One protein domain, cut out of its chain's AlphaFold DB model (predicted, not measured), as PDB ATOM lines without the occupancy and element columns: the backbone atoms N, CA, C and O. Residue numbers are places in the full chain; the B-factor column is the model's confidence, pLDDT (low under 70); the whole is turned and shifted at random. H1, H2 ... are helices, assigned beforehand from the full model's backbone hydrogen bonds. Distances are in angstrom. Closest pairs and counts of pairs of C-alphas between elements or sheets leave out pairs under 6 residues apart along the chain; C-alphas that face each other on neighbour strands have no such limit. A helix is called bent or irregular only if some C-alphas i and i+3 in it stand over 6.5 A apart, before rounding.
ATOM      1  N   ALA A   5     239.503 -60.617  24.243       84.19
ATOM      2  CA  ALA A   5     240.693 -59.826  24.536       84.19
ATOM      3  C   ALA A   5     241.986 -60.652  24.430       84.19
ATOM      4  O   ALA A   5     242.956 -60.175  23.846       84.19
ATOM      5  N   LEU A   6     241.988 -61.898  24.923       85.94
ATOM      6  CA  LEU A   6     243.150 -62.789  24.823       85.94
ATOM      7  C   LEU A   6     243.508 -63.074  23.364       85.94
ATOM      8  O   LEU A   6     244.647 -62.859  22.968       85.94
ATOM      9  N   GLN A   7     242.525 -63.475  22.556       85.44
ATOM     10  CA  GLN A   7     242.739 -63.779  21.137       85.44
ATOM     11  C   GLN A   7     243.321 -62.581  20.378       85.44
ATOM     12  O   GLN A   7     244.159 -62.733  19.494       85.44
ATOM     13  N   ARG A   8     242.897 -61.364  20.732       86.81
ATOM     14  CA  ARG A   8     243.409 -60.132  20.120       86.81
ATOM     15  C   ARG A   8     244.825 -59.796  20.569       86.81
ATOM     16  O   ARG A   8     245.592 -59.293  19.753       86.81
ATOM     17  N   VAL A   9     245.168 -60.066  21.827       90.06
ATOM     18  CA  VAL A   9     246.550 -59.955  22.314       90.06
ATOM     19  C   VAL A   9     247.434 -60.956  21.573       90.06
ATOM     20  O   VAL A   9     248.416 -60.545  20.967       90.06
ATOM     21  N   GLU A  10     247.050 -62.229  21.519       88.69
ATOM     22  CA  GLU A  10     247.795 -63.265  20.792       88.69
ATOM     23  C   GLU A  10     247.988 -62.893  19.317       88.69
ATOM     24  O   GLU A  10     249.107 -62.931  18.817       88.69
ATOM     25  N   ALA A  11     246.938 -62.422  18.639       89.44
ATOM     26  CA  ALA A  11     247.028 -61.981  17.248       89.44
ATOM     27  C   ALA A  11     247.973 -60.784  17.048       89.44
ATOM     28  O   ALA A  11     248.628 -60.680  16.015       89.44
ATOM     29  N   LYS A  12     248.061 -59.867  18.019       90.00
ATOM     30  CA  LYS A  12     248.969 -58.711  17.956       90.00
ATOM     31  C   LYS A  12     250.430 -59.074  18.199       90.00
ATOM     32  O   LYS A  12     251.311 -58.397  17.677       90.00
ATOM     33  N   PHE A  13     250.670 -60.123  18.973       91.88
ATOM     34  CA  PHE A  13     252.001 -60.674  19.206       91.88
ATOM     35  C   PHE A  13     252.339 -61.824  18.243       91.88
ATOM     36  O   PHE A  13     253.425 -62.390  18.330       91.88
ATOM     37  N   ALA A  14     251.451 -62.155  17.299       89.31
ATOM     38  CA  ALA A  14     251.694 -63.192  16.308       89.31
ATOM     39  C   ALA A  14     252.939 -62.863  15.470       89.31
ATOM     40  O   ALA A  14     253.108 -61.740  14.994       89.31
ATOM     41  N   GLY A  15     253.815 -63.855  15.298       86.12
ATOM     42  CA  GLY A  15     255.093 -63.693  14.601       86.12
ATOM     43  C   GLY A  15     256.228 -63.125  15.461       86.12
ATOM     44  O   GLY A  15     257.328 -62.946  14.943       86.12
ATOM     45  N   ARG A  16     255.997 -62.863  16.756       89.31
ATOM     46  CA  ARG A  16     257.046 -62.491  17.719       89.31
ATOM     47  C   ARG A  16     257.504 -63.696  18.546       89.31
ATOM     48  O   ARG A  16     256.725 -64.636  18.711       89.31
ATOM     49  N   PRO A  17     258.720 -63.650  19.118       90.31
ATOM     50  CA  PRO A  17     259.142 -64.615  20.127       90.31
ATOM     51  C   PRO A  17     258.132 -64.683  21.288       90.31
ATOM     52  O   PRO A  17     257.741 -63.632  21.804       90.31
ATOM     53  N   PRO A  18     257.725 -65.875  21.759       88.69
ATOM     54  CA  PRO A  18     256.777 -65.993  22.871       88.69
ATOM     55  C   PRO A  18     257.260 -65.295  24.151       88.69
ATOM     56  O   PRO A  18     256.463 -64.698  24.883       88.69
ATOM     57  N   LEU A  19     258.576 -65.292  24.388       89.38
ATOM     58  CA  LEU A  19     259.208 -64.589  25.506       89.38
ATOM     59  C   LEU A  19     258.935 -63.076  25.512       89.38
ATOM     60  O   LEU A  19     258.838 -62.493  26.595       89.38
ATOM     61  N   ASP A  20     258.730 -62.444  24.351       93.25
ATOM     62  CA  ASP A  20     258.351 -61.029  24.282       93.25
ATOM     63  C   ASP A  20     256.969 -60.804  24.894       93.25
ATOM     64  O   ASP A  20     256.780 -59.883  25.696       93.25
ATOM     65  N   LEU A  21     256.000 -61.668  24.565       94.31
ATOM     66  CA  LEU A  21     254.660 -61.607  25.143       94.31
ATOM     67  C   LEU A  21     254.710 -61.866  26.653       94.31
ATOM     68  O   LEU A  21     254.059 -61.149  27.413       94.31
ATOM     69  N   VAL A  22     255.525 -62.821  27.109       94.62
ATOM     70  CA  VAL A  22     255.730 -63.084  28.545       94.62
ATOM     71  C   VAL A  22     256.290 -61.851  29.258       94.62
ATOM     72  O   VAL A  22     255.767 -61.455  30.305       94.62
ATOM     73  N   ALA A  23     257.339 -61.230  28.712       93.88
ATOM     74  CA  ALA A  23     257.971 -60.051  29.297       93.88
ATOM     75  C   ALA A  23     256.999 -58.862  29.364       93.88
ATOM     76  O   ALA A  23     256.849 -58.243  30.423       93.88
ATOM     77  N   CYS A  24     256.286 -58.593  28.268       94.56
ATOM     78  CA  CYS A  24     255.282 -57.536  28.191       94.56
ATOM     79  C   CYS A  24     254.139 -57.769  29.185       94.56
ATOM     80  O   CYS A  24     253.816 -56.890  29.980       94.56
ATOM     81  N   ALA A  25     253.560 -58.968  29.191       95.12
ATOM     82  CA  ALA A  25     252.428 -59.305  30.044       95.12
ATOM     83  C   ALA A  25     252.784 -59.237  31.541       95.12
ATOM     84  O   ALA A  25     252.012 -58.697  32.332       95.12
ATOM     85  N   ARG A  26     253.985 -59.682  31.939       95.12
ATOM     86  CA  ARG A  26     254.470 -59.538  33.326       95.12
ATOM     87  C   ARG A  26     254.607 -58.077  33.746       95.12
ATOM     88  O   ARG A  26     254.243 -57.728  34.868       95.12
ATOM     89  N   LEU A  27     255.142 -57.234  32.866       95.19
ATOM     90  CA  LEU A  27     255.297 -55.806  33.133       95.19
ATOM     91  C   LEU A  27     253.932 -55.122  33.284       95.19
ATOM     92  O   LEU A  27     253.724 -54.381  34.244       95.19
ATOM     93  N   LEU A  28     252.987 -55.422  32.389       94.44
ATOM     94  CA  LEU A  28     251.631 -54.872  32.435       94.44
ATOM     95  C   LEU A  28     250.853 -55.338  33.673       94.44
ATOM     96  O   LEU A  28     250.208 -54.514  34.318       94.44
ATOM     97  N   SER A  29     250.954 -56.619  34.047       95.06
ATOM     98  CA  SER A  29     250.362 -57.158  35.282       95.06
ATOM     99  C   SER A  29     250.869 -56.402  36.514       95.06
ATOM    100  O   SER A  29     250.075 -55.826  37.254       95.06
ATOM    101  N   ARG A  30     252.194 -56.260  36.669       95.31
ATOM    102  CA  ARG A  30     252.791 -55.509  37.791       95.31
ATOM    103  C   ARG A  30     252.331 -54.052  37.846       95.31
ATOM    104  O   ARG A  30     252.050 -53.538  38.926       95.31
ATOM    105  N   ALA A  31     252.240 -53.392  36.697       94.06
ATOM    106  CA  ALA A  31     251.777 -52.012  36.617       94.06
ATOM    107  C   ALA A  31     250.287 -51.872  36.990       94.06
ATOM    108  O   ALA A  31     249.916 -50.929  37.694       94.06
ATOM    109  N   HIS A  32     249.433 -52.826  36.600       94.38
ATOM    110  CA  HIS A  32     248.038 -52.877  37.059       94.38
ATOM    111  C   HIS A  32     247.928 -53.179  38.552       94.38
ATOM    112  O   HIS A  32     247.138 -52.528  39.230       94.38
ATOM    113  N   ALA A  33     248.752 -54.077  39.092       94.19
ATOM    114  CA  ALA A  33     248.801 -54.349  40.527       94.19
ATOM    115  C   ALA A  33     249.175 -53.087  41.328       94.19
ATOM    116  O   ALA A  33     248.504 -52.744  42.303       94.19
ATOM    117  N   ALA A  34     250.187 -52.338  40.875       94.81
ATOM    118  CA  ALA A  34     250.576 -51.064  41.482       94.81
ATOM    119  C   ALA A  34     249.454 -50.013  41.396       94.81
ATOM    120  O   ALA A  34     249.169 -49.318  42.373       94.81
ATOM    121  N   HIS A  35     248.769 -49.923  40.252       93.69
ATOM    122  CA  HIS A  35     247.623 -49.032  40.080       93.69
ATOM    123  C   HIS A  35     246.444 -49.417  40.985       93.69
ATOM    124  O   HIS A  35     245.840 -48.540  41.602       93.69
ATOM    125  N   ALA A  36     246.125 -50.708  41.099       92.38
ATOM    126  CA  ALA A  36     245.075 -51.205  41.982       92.38
ATOM    127  C   ALA A  36     245.388 -50.904  43.453       92.38
ATOM    128  O   ALA A  36     244.491 -50.483  44.183       92.38
ATOM    129  N   LEU A  37     246.648 -51.070  43.867       94.81
ATOM    130  CA  LEU A  37     247.099 -50.740  45.216       94.81
ATOM    131  C   LEU A  37     246.913 -49.247  45.515       94.81
ATOM    132  O   LEU A  37     246.278 -48.908  46.510       94.81
ATOM    133  N   ASP A  38     247.386 -48.359  44.635       93.62
ATOM    134  CA  ASP A  38     247.185 -46.911  44.790       93.62
ATOM    135  C   ASP A  38     245.688 -46.577  44.887       93.62
ATOM    136  O   ASP A  38     245.259 -45.927  45.840       93.62
ATOM    137  N   LEU A  39     244.854 -47.108  43.984       91.88
ATOM    138  CA  LEU A  39     243.403 -46.912  44.060       91.88
ATOM    139  C   LEU A  39     242.808 -47.390  45.391       91.88
ATOM    140  O   LEU A  39     241.967 -46.689  45.950       91.88
ATOM    141  N   GLY A  40     243.252 -48.535  45.910       91.25
ATOM    142  CA  GLY A  40     242.785 -49.086  47.183       91.25
ATOM    143  C   GLY A  40     243.130 -48.220  48.399       91.25
ATOM    144  O   GLY A  40     242.399 -48.239  49.383       91.25
ATOM    145  N   THR A  41     244.200 -47.423  48.334       91.50
ATOM    146  CA  THR A  41     244.611 -46.538  49.443       91.50
ATOM    147  C   THR A  41     243.901 -45.180  49.456       91.50
ATOM    148  O   THR A  41     243.946 -44.459  50.457       91.50
ATOM    149  N   ARG A  42     243.225 -44.807  48.363       90.06
ATOM    150  CA  ARG A  42     242.576 -43.497  48.226       90.06
ATOM    151  C   ARG A  42     241.266 -43.437  49.001       90.06
ATOM    152  O   ARG A  42     240.358 -44.231  48.772       90.06
ATOM    153  N   ARG A  43     241.127 -42.414  49.845       90.81
ATOM    154  CA  ARG A  43     239.840 -42.055  50.454       90.81
ATOM    155  C   ARG A  43     238.965 -41.362  49.416       90.81
ATOM    156  O   ARG A  43     239.407 -40.410  48.775       90.81
ATOM    157  N   VAL A  44     237.731 -41.832  49.271       92.00
ATOM    158  CA  VAL A  44     236.749 -41.272  48.337       92.00
ATOM    159  C   VAL A  44     235.457 -40.906  49.071       92.00
ATOM    160  O   VAL A  44     235.137 -41.533  50.080       92.00
ATOM    161  N   PRO A  45     234.708 -39.894  48.600       91.25
ATOM    162  CA  PRO A  45     233.415 -39.554  49.181       91.25
ATOM    163  C   PRO A  45     232.413 -40.724  49.108       91.25
ATOM    164  O   PRO A  45     232.420 -41.455  48.111       91.25
ATOM    165  N   PRO A  46     231.481 -40.853  50.075       92.06
ATOM    166  CA  PRO A  46     230.486 -41.934  50.088       92.06
ATOM    167  C   PRO A  46     229.653 -42.022  48.800       92.06
ATOM    168  O   PRO A  46     229.314 -43.107  48.338       92.06
ATOM    169  N   CYS A  47     229.372 -40.881  48.159       91.06
ATOM    170  CA  CYS A  47     228.575 -40.820  46.930       91.06
ATOM    171  C   CYS A  47     229.219 -41.520  45.718       91.06
ATOM    172  O   CYS A  47     228.524 -41.808  44.745       91.06
ATOM    173  N   VAL A  48     230.523 -41.815  45.758       93.06
ATOM    174  CA  VAL A  48     231.252 -42.478  44.662       93.06
ATOM    175  C   VAL A  48     231.924 -43.787  45.081       93.06
ATOM    176  O   VAL A  48     232.560 -44.433  44.246       93.06
ATOM    177  N   GLU A  49     231.759 -44.225  46.329       90.62
ATOM    178  CA  GLU A  49     232.436 -45.398  46.895       90.62
ATOM    179  C   GLU A  49     232.161 -46.679  46.094       90.62
ATOM    180  O   GLU A  49     233.089 -47.378  45.694       90.62
ATOM    181  N   ALA A  50     230.900 -46.930  45.728       90.25
ATOM    182  CA  ALA A  50     230.533 -48.087  44.909       90.25
ATOM    183  C   ALA A  50     231.163 -48.052  43.502       90.25
ATOM    184  O   ALA A  50     231.545 -49.089  42.953       90.25
ATOM    185  N   LYS A  51     231.290 -46.862  42.894       89.25
ATOM    186  CA  LYS A  51     231.958 -46.700  41.592       89.25
ATOM    187  C   LYS A  51     233.463 -46.946  41.729       89.25
ATOM    188  O   LYS A  51     234.042 -47.630  40.887       89.25
ATOM    189  N   HIS A  52     234.072 -46.438  42.798       89.62
ATOM    190  CA  HIS A  52     235.489 -46.627  43.104       89.62
ATOM    191  C   HIS A  52     235.830 -48.095  43.382       89.62
ATOM    192  O   HIS A  52     236.761 -48.623  42.780       89.62
ATOM    193  N   ALA A  53     235.026 -48.793  44.186       89.56
ATOM    194  CA  ALA A  53     235.199 -50.219  44.459       89.56
ATOM    195  C   ALA A  53     235.145 -51.057  43.170       89.56
ATOM    196  O   ALA A  53     236.029 -51.878  42.924       89.56
ATOM    197  N   ARG A  54     234.172 -50.791  42.284       89.94
ATOM    198  CA  ARG A  54     234.107 -51.439  40.959       89.94
ATOM    199  C   ARG A  54     235.352 -51.167  40.118       89.94
ATOM    200  O   ARG A  54     235.826 -52.066  39.428       89.94
ATOM    201  N   ARG A  55     235.895 -49.949  40.179       88.00
ATOM    202  CA  ARG A  55     237.135 -49.593  39.482       88.00
ATOM    203  C   ARG A  55     238.334 -50.374  40.025       88.00
ATOM    204  O   ARG A  55     239.105 -50.884  39.221       88.00
ATOM    205  N   VAL A  56     238.474 -50.509  41.345       90.25
ATOM    206  CA  VAL A  56     239.542 -51.320  41.966       90.25
ATOM    207  C   VAL A  56     239.458 -52.770  41.489       90.25
ATOM    208  O   VAL A  56     240.436 -53.285  40.953       90.25
ATOM    209  N   VAL A  57     238.274 -53.388  41.583       90.38
ATOM    210  CA  VAL A  57     238.038 -54.769  41.115       90.38
ATOM    211  C   VAL A  57     238.373 -54.915  39.631       90.38
ATOM    212  O   VAL A  57     238.985 -55.898  39.222       90.38
ATOM    213  N   ARG A  58     238.026 -53.921  38.810       87.88
ATOM    214  CA  ARG A  58     238.335 -53.938  37.379       87.88
ATOM    215  C   ARG A  58     239.838 -53.916  37.100       87.88
ATOM    216  O   ARG A  58     240.297 -54.674  36.252       87.88
ATOM    217  N   VAL A  59     240.595 -53.065  37.792       90.38
ATOM    218  CA  VAL A  59     242.058 -52.987  37.621       90.38
ATOM    219  C   VAL A  59     242.732 -54.267  38.122       90.38
ATOM    220  O   VAL A  59     243.619 -54.782  37.449       90.38
ATOM    221  N   GLN A  60     242.259 -54.848  39.229       90.75
ATOM    222  CA  GLN A  60     242.703 -56.175  39.683       90.75
ATOM    223  C   GLN A  60     242.391 -57.272  38.653       90.75
ATOM    224  O   GLN A  60     243.200 -58.165  38.425       90.75
ATOM    225  N   GLY A  61     241.242 -57.183  37.976       89.75
ATOM    226  CA  GLY A  61     240.903 -58.074  36.868       89.75
ATOM    227  C   GLY A  61     241.873 -57.962  35.687       89.75
ATOM    228  O   GLY A  61     242.208 -58.978  35.085       89.75
ATOM    229  N   LEU A  62     242.361 -56.755  35.376       90.81
ATOM    230  CA  LEU A  62     243.374 -56.535  34.335       90.81
ATOM    231  C   LEU A  62     244.748 -57.086  34.732       90.81
ATOM    232  O   LEU A  62     245.421 -57.672  33.888       90.81
ATOM    233  N   ASP A  63     245.147 -56.940  35.997       93.00
ATOM    234  CA  ASP A  63     246.342 -57.601  36.534       93.00
ATOM    235  C   ASP A  63     246.256 -59.124  36.341       93.00
ATOM    236  O   ASP A  63     247.103 -59.719  35.668       93.00
ATOM    237  N   TYR A  64     245.167 -59.740  36.817       91.44
ATOM    238  CA  TYR A  64     244.946 -61.178  36.667       91.44
ATOM    239  C   TYR A  64     244.917 -61.620  35.196       91.44
ATOM    240  O   TYR A  64     245.544 -62.618  34.840       91.44
ATOM    241  N   PHE A  65     244.246 -60.862  34.322       91.88
ATOM    242  CA  PHE A  65     244.227 -61.120  32.880       91.88
ATOM    243  C   PHE A  65     245.649 -61.195  32.305       91.88
ATOM    244  O   PHE A  65     246.006 -62.197  31.682       91.88
ATOM    245  N   TRP A  66     246.484 -60.181  32.554       93.50
ATOM    246  CA  TRP A  66     247.854 -60.140  32.039       93.50
ATOM    247  C   TRP A  66     248.754 -61.212  32.667       93.50
ATOM    248  O   TRP A  66     249.584 -61.797  31.971       93.50
ATOM    249  N   ALA A  67     248.559 -61.546  33.944       92.38
ATOM    250  CA  ALA A  67     249.267 -62.652  34.583       92.38
ATOM    251  C   ALA A  67     248.948 -64.000  33.912       92.38
ATOM    252  O   ALA A  67     249.848 -64.810  33.674       92.38
ATOM    253  N   VAL A  68     247.682 -64.230  33.547       91.81
ATOM    254  CA  VAL A  68     247.285 -65.454  32.841       91.81
ATOM    255  C   VAL A  68     247.811 -65.473  31.407       91.81
ATOM    256  O   VAL A  68     248.269 -66.526  30.972       91.81
ATOM    257  N   VAL A  69     247.833 -64.338  30.699       92.19
ATOM    258  CA  VAL A  69     248.470 -64.221  29.369       92.19
ATOM    259  C   VAL A  69     249.943 -64.639  29.439       92.19
ATOM    260  O   VAL A  69     250.378 -65.486  28.661       92.19
ATOM    261  N   ALA A  70     250.696 -64.108  30.410       93.25
ATOM    262  CA  ALA A  70     252.097 -64.474  30.614       93.25
ATOM    263  C   ALA A  70     252.269 -65.977  30.890       93.25
ATOM    264  O   ALA A  70     253.192 -66.598  30.371       93.25
ATOM    265  N   LEU A  71     251.381 -66.563  31.700       91.38
ATOM    266  CA  LEU A  71     251.400 -67.991  32.009       91.38
ATOM    267  C   LEU A  71     251.124 -68.855  30.770       91.38
ATOM    268  O   LEU A  71     251.825 -69.844  30.574       91.38
ATOM    269  N   GLN A  72     250.132 -68.498  29.942       89.56
ATOM    270  CA  GLN A  72     249.841 -69.240  28.707       89.56
ATOM    271  C   GLN A  72     251.043 -69.218  27.769       89.56
ATOM    272  O   GLN A  72     251.493 -70.277  27.338       89.56
ATOM    273  N   ALA A  73     251.570 -68.020  27.496       90.31
ATOM    274  CA  ALA A  73     252.682 -67.836  26.576       90.31
ATOM    275  C   ALA A  73     253.922 -68.607  27.049       90.31
ATOM    276  O   ALA A  73     254.518 -69.331  26.264       90.31
ATOM    277  N   ALA A  74     254.243 -68.551  28.347       91.25
ATOM    278  CA  ALA A  74     255.381 -69.276  28.909       91.25
ATOM    279  C   ALA A  74     255.205 -70.805  28.886       91.25
ATOM    280  O   ALA A  74     256.173 -71.529  28.683       91.25
ATOM    281  N   ILE A  75     253.990 -71.320  29.112       89.62
ATOM    282  CA  ILE A  75     253.727 -72.767  29.032       89.62
ATOM    283  C   ILE A  75     253.800 -73.250  27.581       89.62
ATOM    284  O   ILE A  75     254.327 -74.335  27.341       89.62
ATOM    285  N   ALA A  76     253.257 -72.481  26.633       86.19
ATOM    286  CA  ALA A  76     253.328 -72.811  25.214       86.19
ATOM    287  C   ALA A  76     254.789 -72.887  24.752       86.19
ATOM    288  O   ALA A  76     255.205 -73.931  24.255       86.19
ATOM    289  N   ASP A  77     255.561 -71.844  25.054       89.62
ATOM    290  CA  ASP A  77     256.997 -71.733  24.785       89.62
ATOM    291  C   ASP A  77     257.787 -72.914  25.374       89.62
ATOM    292  O   ASP A  77     258.446 -73.653  24.649       89.62
ATOM    293  N   LEU A  78     257.606 -73.205  26.670       87.06
ATOM    294  CA  LEU A  78     258.280 -74.318  27.349       87.06
ATOM    295  C   LEU A  78     258.007 -75.679  26.686       87.06
ATOM    296  O   LEU A  78     258.896 -76.530  26.619       87.06
ATOM    297  N   ILE A  79     256.767 -75.923  26.250       86.12
ATOM    298  CA  ILE A  79     256.393 -77.196  25.622       86.12
ATOM    299  C   ILE A  79     256.957 -77.291  24.198       86.12
ATOM    300  O   ILE A  79     257.340 -78.385  23.780       86.12
ATOM    301  N   GLU A  80     256.989 -76.180  23.464       84.88
ATOM    302  CA  GLU A  80     257.522 -76.116  22.101       84.88
ATOM    303  C   GLU A  80     259.049 -76.250  22.071       84.88
ATOM    304  O   GLU A  80     259.570 -77.032  21.275       84.88
ATOM    305  N   GLU A  81     259.768 -75.576  22.972       84.75
ATOM    306  CA  GLU A  81     261.236 -75.608  23.021       84.75
ATOM    307  C   GLU A  81     261.798 -76.899  23.639       84.75
ATOM    308  O   GLU A  81     262.909 -77.327  23.308       84.75
ATOM    309  N   HIS A  82     261.043 -77.563  24.523       81.06
ATOM    310  CA  HIS A  82     261.526 -78.734  25.262       81.06
ATOM    311  C   HIS A  82     260.615 -79.973  25.158       81.06
ATOM    312  O   HIS A  82     260.212 -80.539  26.186       81.06
ATOM    313  N   PRO A  83     260.350 -80.485  23.939       72.50
ATOM    314  CA  PRO A  83     259.392 -81.571  23.710       72.50
ATOM    315  C   PRO A  83     259.787 -82.898  24.380       72.50
ATOM    316  O   PRO A  83     258.928 -83.726  24.678       72.50
ATOM    317  N   TYR A  84     261.080 -83.107  24.648       77.25
ATOM    318  CA  TYR A  84     261.599 -84.320  25.295       77.25
ATOM    319  C   TYR A  84     261.762 -84.181  26.816       77.25
ATOM    320  O   TYR A  84     261.801 -85.187  27.525       77.25
ATOM    321  N   THR A  85     261.826 -82.948  27.326       74.69
ATOM    322  CA  THR A  85     261.940 -82.661  28.765       74.69
ATOM    323  C   THR A  85     260.563 -82.660  29.419       74.69
ATOM    324  O   THR A  85     260.373 -83.218  30.501       74.69
ATOM    325  N   VAL A  86     259.565 -82.089  28.739       75.75
ATOM    326  CA  VAL A  86     258.178 -82.090  29.202       75.75
ATOM    327  C   VAL A  86     257.468 -83.319  28.635       75.75
ATOM    328  O   VAL A  86     256.910 -83.296  27.542       75.75
ATOM    329  N   ARG A  87     257.479 -84.425  29.390       77.06
ATOM    330  CA  ARG A  87     256.789 -85.672  28.998       77.06
ATOM    331  C   ARG A  87     255.321 -85.406  28.641       77.06
ATOM    332  O   ARG A  87     254.664 -84.591  29.284       77.06
ATOM    333  N   GLY A  88     254.770 -86.169  27.691       77.12
ATOM    334  CA  GLY A  88     253.426 -85.937  27.133       77.12
ATOM    335  C   GLY A  88     252.289 -85.809  28.161       77.12
ATOM    336  O   GLY A  88     251.397 -84.983  27.980       77.12
ATOM    337  N   ALA A  89     252.344 -86.555  29.271       82.25
ATOM    338  CA  ALA A  89     251.376 -86.421  30.364       82.25
ATOM    339  C   ALA A  89     251.480 -85.056  31.073       82.25
ATOM    340  O   ALA A  89     250.476 -84.366  31.224       82.25
ATOM    341  N   LEU A  90     252.700 -84.622  31.409       85.38
ATOM    342  CA  LEU A  90     252.954 -83.323  32.035       85.38
ATOM    343  C   LEU A  90     252.598 -82.166  31.092       85.38
ATOM    344  O   LEU A  90     251.967 -81.207  31.521       85.38
ATOM    345  N   ALA A  91     252.931 -82.268  29.801       84.50
ATOM    346  CA  ALA A  91     252.548 -81.263  28.805       84.50
ATOM    347  C   ALA A  91     251.018 -81.125  28.697       84.50
ATOM    348  O   ALA A  91     250.487 -80.016  28.638       84.50
ATOM    349  N   SER A  92     250.296 -82.252  28.708       85.94
ATOM    350  CA  SER A  92     248.828 -82.275  28.723       85.94
ATOM    351  C   SER A  92     248.261 -81.627  29.988       85.94
ATOM    352  O   SER A  92     247.355 -80.795  29.903       85.94
ATOM    353  N   ASP A  93     248.822 -81.939  31.157       89.00
ATOM    354  CA  ASP A  93     248.384 -81.371  32.432       89.00
ATOM    355  C   ASP A  93     248.668 -79.872  32.538       89.00
ATOM    356  O   ASP A  93     247.809 -79.125  33.011       89.00
ATOM    357  N   LEU A  94     249.814 -79.409  32.035       86.56
ATOM    358  CA  LEU A  94     250.155 -77.990  31.958       86.56
ATOM    359  C   LEU A  94     249.193 -77.240  31.036       86.56
ATOM    360  O   LEU A  94     248.620 -76.236  31.454       86.56
ATOM    361  N   ARG A  95     248.917 -77.759  29.832       85.00
ATOM    362  CA  ARG A  95     247.912 -77.176  28.924       85.00
ATOM    363  C   ARG A  95     246.518 -77.156  29.552       85.00
ATOM    364  O   ARG A  95     245.803 -76.164  29.437       85.00
ATOM    365  N   ARG A  96     246.126 -78.218  30.265       87.25
ATOM    366  CA  ARG A  96     244.849 -78.271  30.999       87.25
ATOM    367  C   ARG A  96     244.806 -77.263  32.139       87.25
ATOM    368  O   ARG A  96     243.777 -76.623  32.334       87.25
ATOM    369  N   PHE A  97     245.888 -77.119  32.896       87.19
ATOM    370  CA  PHE A  97     245.996 -76.135  33.966       87.19
ATOM    371  C   PHE A  97     245.876 -74.716  33.415       87.19
ATOM    372  O   PHE A  97     245.032 -73.953  33.885       87.19
ATOM    373  N   ALA A  98     246.636 -74.410  32.368       83.75
ATOM    374  CA  ALA A  98     246.594 -73.149  31.651       83.75
ATOM    375  C   ALA A  98     245.162 -72.864  31.142       83.75
ATOM    376  O   ALA A  98     244.591 -71.813  31.438       83.75
ATOM    377  N   GLY A  99     244.525 -73.846  30.500       82.38
ATOM    378  CA  GLY A  99     243.142 -73.750  30.036       82.38
ATOM    379  C   GLY A  99     242.107 -73.591  31.155       82.38
ATOM    380  O   GLY A  99     241.075 -72.960  30.938       82.38
ATOM    381  N   ARG A 100     242.352 -74.118  32.364       85.81
ATOM    382  CA  ARG A 100     241.487 -73.879  33.534       85.81
ATOM    383  C   ARG A 100     241.584 -72.438  34.015       85.81
ATOM    384  O   ARG A 100     240.541 -71.842  34.255       85.81
ATOM    385  N   GLN A 101     242.790 -71.870  34.101       83.88
ATOM    386  CA  GLN A 101     242.962 -70.462  34.488       83.88
ATOM    387  C   GLN A 101     242.180 -69.538  33.548       83.88
ATOM    388  O   GLN A 101     241.441 -68.673  34.006       83.88
ATOM    389  N   LEU A 102     242.217 -69.811  32.240       75.75
ATOM    390  CA  LEU A 102     241.457 -69.056  31.241       75.75
ATOM    391  C   LEU A 102     239.937 -69.070  31.439       75.75
ATOM    392  O   LEU A 102     239.277 -68.111  31.057       75.75
ATOM    393  N   ARG A 103     239.364 -70.115  32.051       77.12
ATOM    394  CA  ARG A 103     237.916 -70.159  32.344       77.12
ATOM    395  C   ARG A 103     237.505 -69.168  33.426       77.12
ATOM    396  O   ARG A 103     236.339 -68.793  33.484       77.12
ATOM    397  N   HIS A 104     238.445 -68.799  34.289       73.56
ATOM    398  CA  HIS A 104     238.221 -67.884  35.403       73.56
ATOM    399  C   HIS A 104     238.637 -66.448  35.069       73.56
ATOM    400  O   HIS A 104     238.259 -65.524  35.785       73.56
ATOM    401  N   VAL A 105     239.369 -66.242  33.969       76.88
ATOM    402  CA  VAL A 105     239.672 -64.907  33.450       76.88
ATOM    403  C   VAL A 105     238.402 -64.307  32.854       76.88
ATOM    404  O   VAL A 105     237.934 -64.724  31.795       76.88
ATOM    405  N   ALA A 106     237.851 -63.305  33.536       74.00
ATOM    406  CA  ALA A 106     236.803 -62.473  32.966       74.00
ATOM    407  C   ALA A 106     237.358 -61.685  31.772       74.00
ATOM    408  O   ALA A 106     238.478 -61.174  31.834       74.00
ATOM    409  N   ASP A 107     236.572 -61.560  30.701       77.88
ATOM    410  CA  ASP A 107     236.945 -60.688  29.590       77.88
ATOM    411  C   ASP A 107     236.909 -59.223  30.071       77.88
ATOM    412  O   ASP A 107     235.831 -58.733  30.430       77.88
ATOM    413  N   PRO A 108     238.048 -58.502  30.094       75.19
ATOM    414  CA  PRO A 108     238.083 -57.111  30.545       75.19
ATOM    415  C   PRO A 108     237.264 -56.157  29.656       75.19
ATOM    416  O   PRO A 108     236.857 -55.080  30.118       75.19
ATOM    417  N   ALA A 109     236.993 -56.549  28.404       66.44
ATOM    418  CA  ALA A 109     236.116 -55.839  27.476       66.44
ATOM    419  C   ALA A 109     234.623 -56.150  27.700       66.44
ATOM    420  O   ALA A 109     233.762 -55.388  27.253       66.44
ATOM    421  N   GLY A 110     234.305 -57.232  28.418       68.31
ATOM    422  CA  GLY A 110     232.955 -57.774  28.570       68.31
ATOM    423  C   GLY A 110     232.561 -58.727  27.434       68.31
ATOM    424  O   GLY A 110     233.070 -58.645  26.322       68.31
ATOM    425  N   ALA A 111     231.611 -59.624  27.711       58.44
ATOM    426  CA  ALA A 111     231.256 -60.774  26.865       58.44
ATOM    427  C   ALA A 111     230.777 -60.465  25.426       58.44
ATOM    428  O   ALA A 111     230.642 -61.390  24.631       58.44
ATOM    429  N   VAL A 112     230.487 -59.201  25.093       57.62
ATOM    430  CA  VAL A 112     229.831 -58.803  23.827       57.62
ATOM    431  C   VAL A 112     230.613 -57.712  23.077       57.62
ATOM    432  O   VAL A 112     230.274 -57.367  21.948       57.62
ATOM    433  N   ASN A 113     231.677 -57.149  23.660       58.34
ATOM    434  CA  ASN A 113     232.270 -55.921  23.131       58.34
ATOM    435  C   ASN A 113     233.472 -56.175  22.204       58.34
ATOM    436  O   ASN A 113     234.631 -56.000  22.580       58.34
ATOM    437  N   THR A 114     233.195 -56.556  20.955       60.47
ATOM    438  CA  THR A 114     234.220 -56.746  19.909       60.47
ATOM    439  C   THR A 114     234.916 -55.443  19.492       60.47
ATOM    440  O   THR A 114     236.036 -55.489  18.984       60.47
ATOM    441  N   GLY A 115     234.310 -54.280  19.758       60.06
ATOM    442  CA  GLY A 115     234.846 -52.954  19.423       60.06
ATOM    443  C   GLY A 115     235.826 -52.372  20.445       60.06
ATOM    444  O   GLY A 115     236.322 -51.264  20.263       60.06
ATOM    445  N   PHE A 116     236.117 -53.093  21.529       70.19
ATOM    446  CA  PHE A 116     236.945 -52.572  22.608       70.19
ATOM    447  C   PHE A 116     238.396 -52.288  22.155       70.19
ATOM    448  O   PHE A 116     239.033 -53.184  21.602       70.19
ATOM    449  N   PRO A 117     238.967 -51.087  22.350       75.94
ATOM    450  CA  PRO A 117     240.349 -50.809  21.955       75.94
ATOM    451  C   PRO A 117     241.338 -51.611  22.816       75.94
ATOM    452  O   PRO A 117     241.265 -51.577  24.041       75.94
ATOM    453  N   ILE A 118     242.297 -52.315  22.199       78.56
ATOM    454  CA  ILE A 118     243.306 -53.108  22.936       78.56
ATOM    455  C   ILE A 118     244.161 -52.226  23.861       78.56
ATOM    456  O   ILE A 118     244.623 -52.674  24.905       78.56
ATOM    457  N   GLN A 119     244.295 -50.944  23.515       82.19
ATOM    458  CA  GLN A 119     244.950 -49.906  24.308       82.19
ATOM    459  C   GLN A 119     244.344 -49.776  25.705       82.19
ATOM    460  O   GLN A 119     245.027 -49.438  26.662       82.19
ATOM    461  N   ALA A 120     243.061 -50.081  25.856       82.00
ATOM    462  CA  ALA A 120     242.382 -49.954  27.127       82.00
ATOM    463  C   ALA A 120     242.676 -51.137  28.080       82.00
ATOM    464  O   ALA A 120     242.289 -51.091  29.246       82.00
ATOM    465  N   LEU A 121     243.444 -52.139  27.626       87.19
ATOM    466  CA  LEU A 121     244.112 -53.128  28.481       87.19
ATOM    467  C   LEU A 121     245.398 -52.587  29.129       87.19
ATOM    468  O   LEU A 121     245.947 -53.246  30.015       87.19
ATOM    469  N   LEU A 122     245.902 -51.426  28.695       89.81
ATOM    470  CA  LEU A 122     247.115 -50.824  29.240       89.81
ATOM    471  C   LEU A 122     246.829 -50.123  30.576       89.81
ATOM    472  O   LEU A 122     245.770 -49.508  30.741       89.81
ATOM    473  N   PRO A 123     247.762 -50.192  31.537       89.50
ATOM    474  CA  PRO A 123     247.721 -49.376  32.742       89.50
ATOM    475  C   PRO A 123     248.063 -47.913  32.404       89.50
ATOM    476  O   PRO A 123     248.615 -47.633  31.339       89.50
ATOM    477  N   PRO A 124     247.796 -46.956  33.311       88.75
ATOM    478  CA  PRO A 124     248.246 -45.580  33.121       88.75
ATOM    479  C   PRO A 124     249.778 -45.500  33.036       88.75
ATOM    480  O   PRO A 124     250.468 -46.132  33.842       88.75
ATOM    481  N   ARG A 125     250.307 -44.663  32.131       87.81
ATOM    482  CA  ARG A 125     251.754 -44.544  31.846       87.81
ATOM    483  C   ARG A 125     252.641 -44.359  33.080       87.81
ATOM    484  O   ARG A 125     253.740 -44.902  33.118       87.81
ATOM    485  N   ARG A 126     252.154 -43.650  34.106       89.38
ATOM    486  CA  ARG A 126     252.880 -43.404  35.370       89.38
ATOM    487  C   ARG A 126     253.223 -44.663  36.180       89.38
ATOM    488  O   ARG A 126     254.038 -44.576  37.086       89.38
ATOM    489  N   TYR A 127     252.566 -45.794  35.912       91.50
ATOM    490  CA  TYR A 127     252.866 -47.078  36.561       91.50
ATOM    491  C   TYR A 127     253.748 -47.984  35.694       91.50
ATOM    492  O   TYR A 127     254.073 -49.093  36.111       91.50
ATOM    493  N   LEU A 128     254.113 -47.536  34.490       89.94
ATOM    494  CA  LEU A 128     255.068 -48.217  33.624       89.94
ATOM    495  C   LEU A 128     256.475 -47.651  33.870       89.94
ATOM    496  O   LEU A 128     256.606 -46.448  34.107       89.94
ATOM    497  N   PRO A 129     257.528 -48.483  33.789       88.81
ATOM    498  CA  PRO A 129     258.907 -48.005  33.850       88.81
ATOM    499  C   PRO A 129     259.239 -47.090  32.661       88.81
ATOM    500  O   PRO A 129     258.543 -47.090  31.644       88.81
ATOM    501  N   ASP A 130     260.324 -46.324  32.775       85.56
ATOM    502  CA  ASP A 130     260.795 -45.456  31.688       85.56
ATOM    503  C   ASP A 130     261.226 -46.262  30.460       85.56
ATOM    504  O   ASP A 130     260.933 -45.886  29.329       85.56
ATOM    505  N   THR A 131     261.845 -47.419  30.694       85.50
ATOM    506  CA  THR A 131     262.225 -48.378  29.659       85.50
ATOM    507  C   THR A 131     261.220 -49.522  29.598       85.50
ATOM    508  O   THR A 131     261.131 -50.333  30.525       85.50
ATOM    509  N   VAL A 132     260.489 -49.617  28.492       87.81
ATOM    510  CA  VAL A 132     259.563 -50.719  28.198       87.81
ATOM    511  C   VAL A 132     260.144 -51.656  27.128       87.81
ATOM    512  O   VAL A 132     260.951 -51.212  26.311       87.81
ATOM    513  N   PRO A 133     259.760 -52.948  27.102       89.88
ATOM    514  CA  PRO A 133     260.168 -53.874  26.048       89.88
ATOM    515  C   PRO A 133     259.820 -53.339  24.654       89.88
ATOM    516  O   PRO A 133     258.712 -52.841  24.452       89.88
ATOM    517  N   ALA A 134     260.724 -53.504  23.684       88.00
ATOM    518  CA  ALA A 134     260.516 -53.041  22.307       88.00
ATOM    519  C   ALA A 134     259.228 -53.616  21.694       88.00
ATOM    520  O   ALA A 134     258.440 -52.886  21.100       88.00
ATOM    521  N   ALA A 135     258.940 -54.893  21.958       90.19
ATOM    522  CA  ALA A 135     257.706 -55.537  21.521       90.19
ATOM    523  C   ALA A 135     256.435 -54.845  22.043       90.19
ATOM    524  O   ALA A 135     255.431 -54.792  21.336       90.19
ATOM    525  N   LEU A 136     256.471 -54.267  23.250       89.50
ATOM    526  CA  LEU A 136     255.344 -53.507  23.785       89.50
ATOM    527  C   LEU A 136     255.136 -52.213  22.989       89.50
ATOM    528  O   LEU A 136     254.001 -51.883  22.647       89.50
ATOM    529  N   VAL A 137     256.228 -51.514  22.668       88.81
ATOM    530  CA  VAL A 137     256.213 -50.282  21.863       88.81
ATOM    531  C   VAL A 137     255.713 -50.560  20.458       88.81
ATOM    532  O   VAL A 137     254.868 -49.836  19.955       88.81
ATOM    533  N   GLU A 138     256.157 -51.636  19.827       87.44
ATOM    534  CA  GLU A 138     255.733 -51.959  18.467       87.44
ATOM    535  C   GLU A 138     254.265 -52.415  18.390       87.44
ATOM    536  O   GLU A 138     253.591 -52.166  17.392       87.44
ATOM    537  N   VAL A 139     253.742 -53.069  19.436       86.56
ATOM    538  CA  VAL A 139     252.342 -53.529  19.470       86.56
ATOM    539  C   VAL A 139     251.367 -52.403  19.814       86.56
ATOM    540  O   VAL A 139     250.274 -52.340  19.240       86.56
ATOM    541  N   PHE A 140     251.731 -51.537  20.762       84.69
ATOM    542  CA  PHE A 140     250.836 -50.507  21.292       84.69
ATOM    543  C   PHE A 140     251.152 -49.091  20.791       84.69
ATOM    544  O   PHE A 140     250.268 -48.235  20.829       84.69
ATOM    545  N   GLY A 141     252.348 -48.853  20.257       82.50
ATOM    546  CA  GLY A 141     252.769 -47.585  19.661       82.50
ATOM    547  C   GLY A 141     252.583 -46.397  20.599       82.50
ATOM    548  O   GLY A 141     252.761 -46.499  21.815       82.50
ATOM    549  N   GLU A 142     252.124 -45.286  20.024       74.62
ATOM    550  CA  GLU A 142     251.812 -44.036  20.729       74.62
ATOM    551  C   GLU A 142     250.760 -44.202  21.842       74.62
ATOM    552  O   GLU A 142     250.643 -43.356  22.726       74.62
ATOM    553  N   ALA A 143     249.998 -45.306  21.865       77.50
ATOM    554  CA  ALA A 143     249.030 -45.550  22.931       77.50
ATOM    555  C   ALA A 143     249.677 -45.742  24.309       77.50
ATOM    556  O   ALA A 143     248.999 -45.554  25.320       77.50
ATOM    557  N   LEU A 144     250.964 -46.102  24.362       76.56
ATOM    558  CA  LEU A 144     251.710 -46.146  25.619       76.56
ATOM    559  C   LEU A 144     251.858 -44.754  26.239       76.56
ATOM    560  O   LEU A 144     251.786 -44.630  27.459       76.56
ATOM    561  N   ASP A 145     251.993 -43.720  25.407       71.06
ATOM    562  CA  ASP A 145     252.221 -42.342  25.847       71.06
ATOM    563  C   ASP A 145     250.913 -41.552  26.010       71.06
ATOM    564  O   ASP A 145     250.830 -40.642  26.835       71.06
TER     565      ASP A 145
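Overview. This is residues 5 to 145 of the 153 residues of an uncharacterized protein of Methylobacterium sp. Leaf112 (UniProt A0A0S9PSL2). The long helix H3 is the spine of an elongated model, with H2 folded back along much of it and H4 folded back along its residues 68 to 79. The short helices H1, H5 and H6 gather loosely over one side of the H2 and H3 pair, and residues 45 to 51 stick out at one end. The printed part has 141 residues with six named helices, H1 to H6 in chain order, and no named strand: all helix. It is compact, with a radius of gyration of the C-alphas of 16.6 A, and spans 58 by 31 by 29 A.

Arrangement. Look first at H3, residues 46 to 81, irregular where C-alphas 47 and 50 are 7.8 A apart. H2, residues 18 to 41, touches it in a helical hairpin, at a shallow tilt of 19 degrees, opposite ways; the closest C-alphas, of Ser 29 and Asp 63, are 4.2 A apart. H4, residues 88 to 104, makes another helical hairpin with H3, touching its residues 68 to 79 alone, closest at the C-alphas of Gln 72 and Ala 98, 5.9 A. H6, residues 134 to 140, touches residues 20 to 24 of H2 alone, at a steep tilt of 66 degrees; the closest C-alphas are Cys 24 and Leu 136, 6.0 A. H1, residues 5 to 13, and H5, residues 118 to 121, only just touch, with 3 pairs of C-alphas within 8 A, the closest Ala 5 and Ile 118, 7.4 A. Every O i to N i+4 pair is within hydrogen-bond range in H1, H2 and H6, against 30 of 32 in H3 and 11 of 13 in H4; H5 is too short for one.

Along the chain. Find C-alpha 46 at (230.486, -41.934, 50.088); from there H3 runs 53.0 A to C-alpha 81 at (261.236, -75.608, 23.021). H2 is 35.1 A long and H4 25.0 A.

Size, cuts and confidence. The C-alphas farthest apart, of Cys 47 and Tyr 84, are 58.7 A apart. The printed part has no cut; the links H4 to H5 and H5 to H6 are long. Residues 109 to 115 have pLDDT under 70.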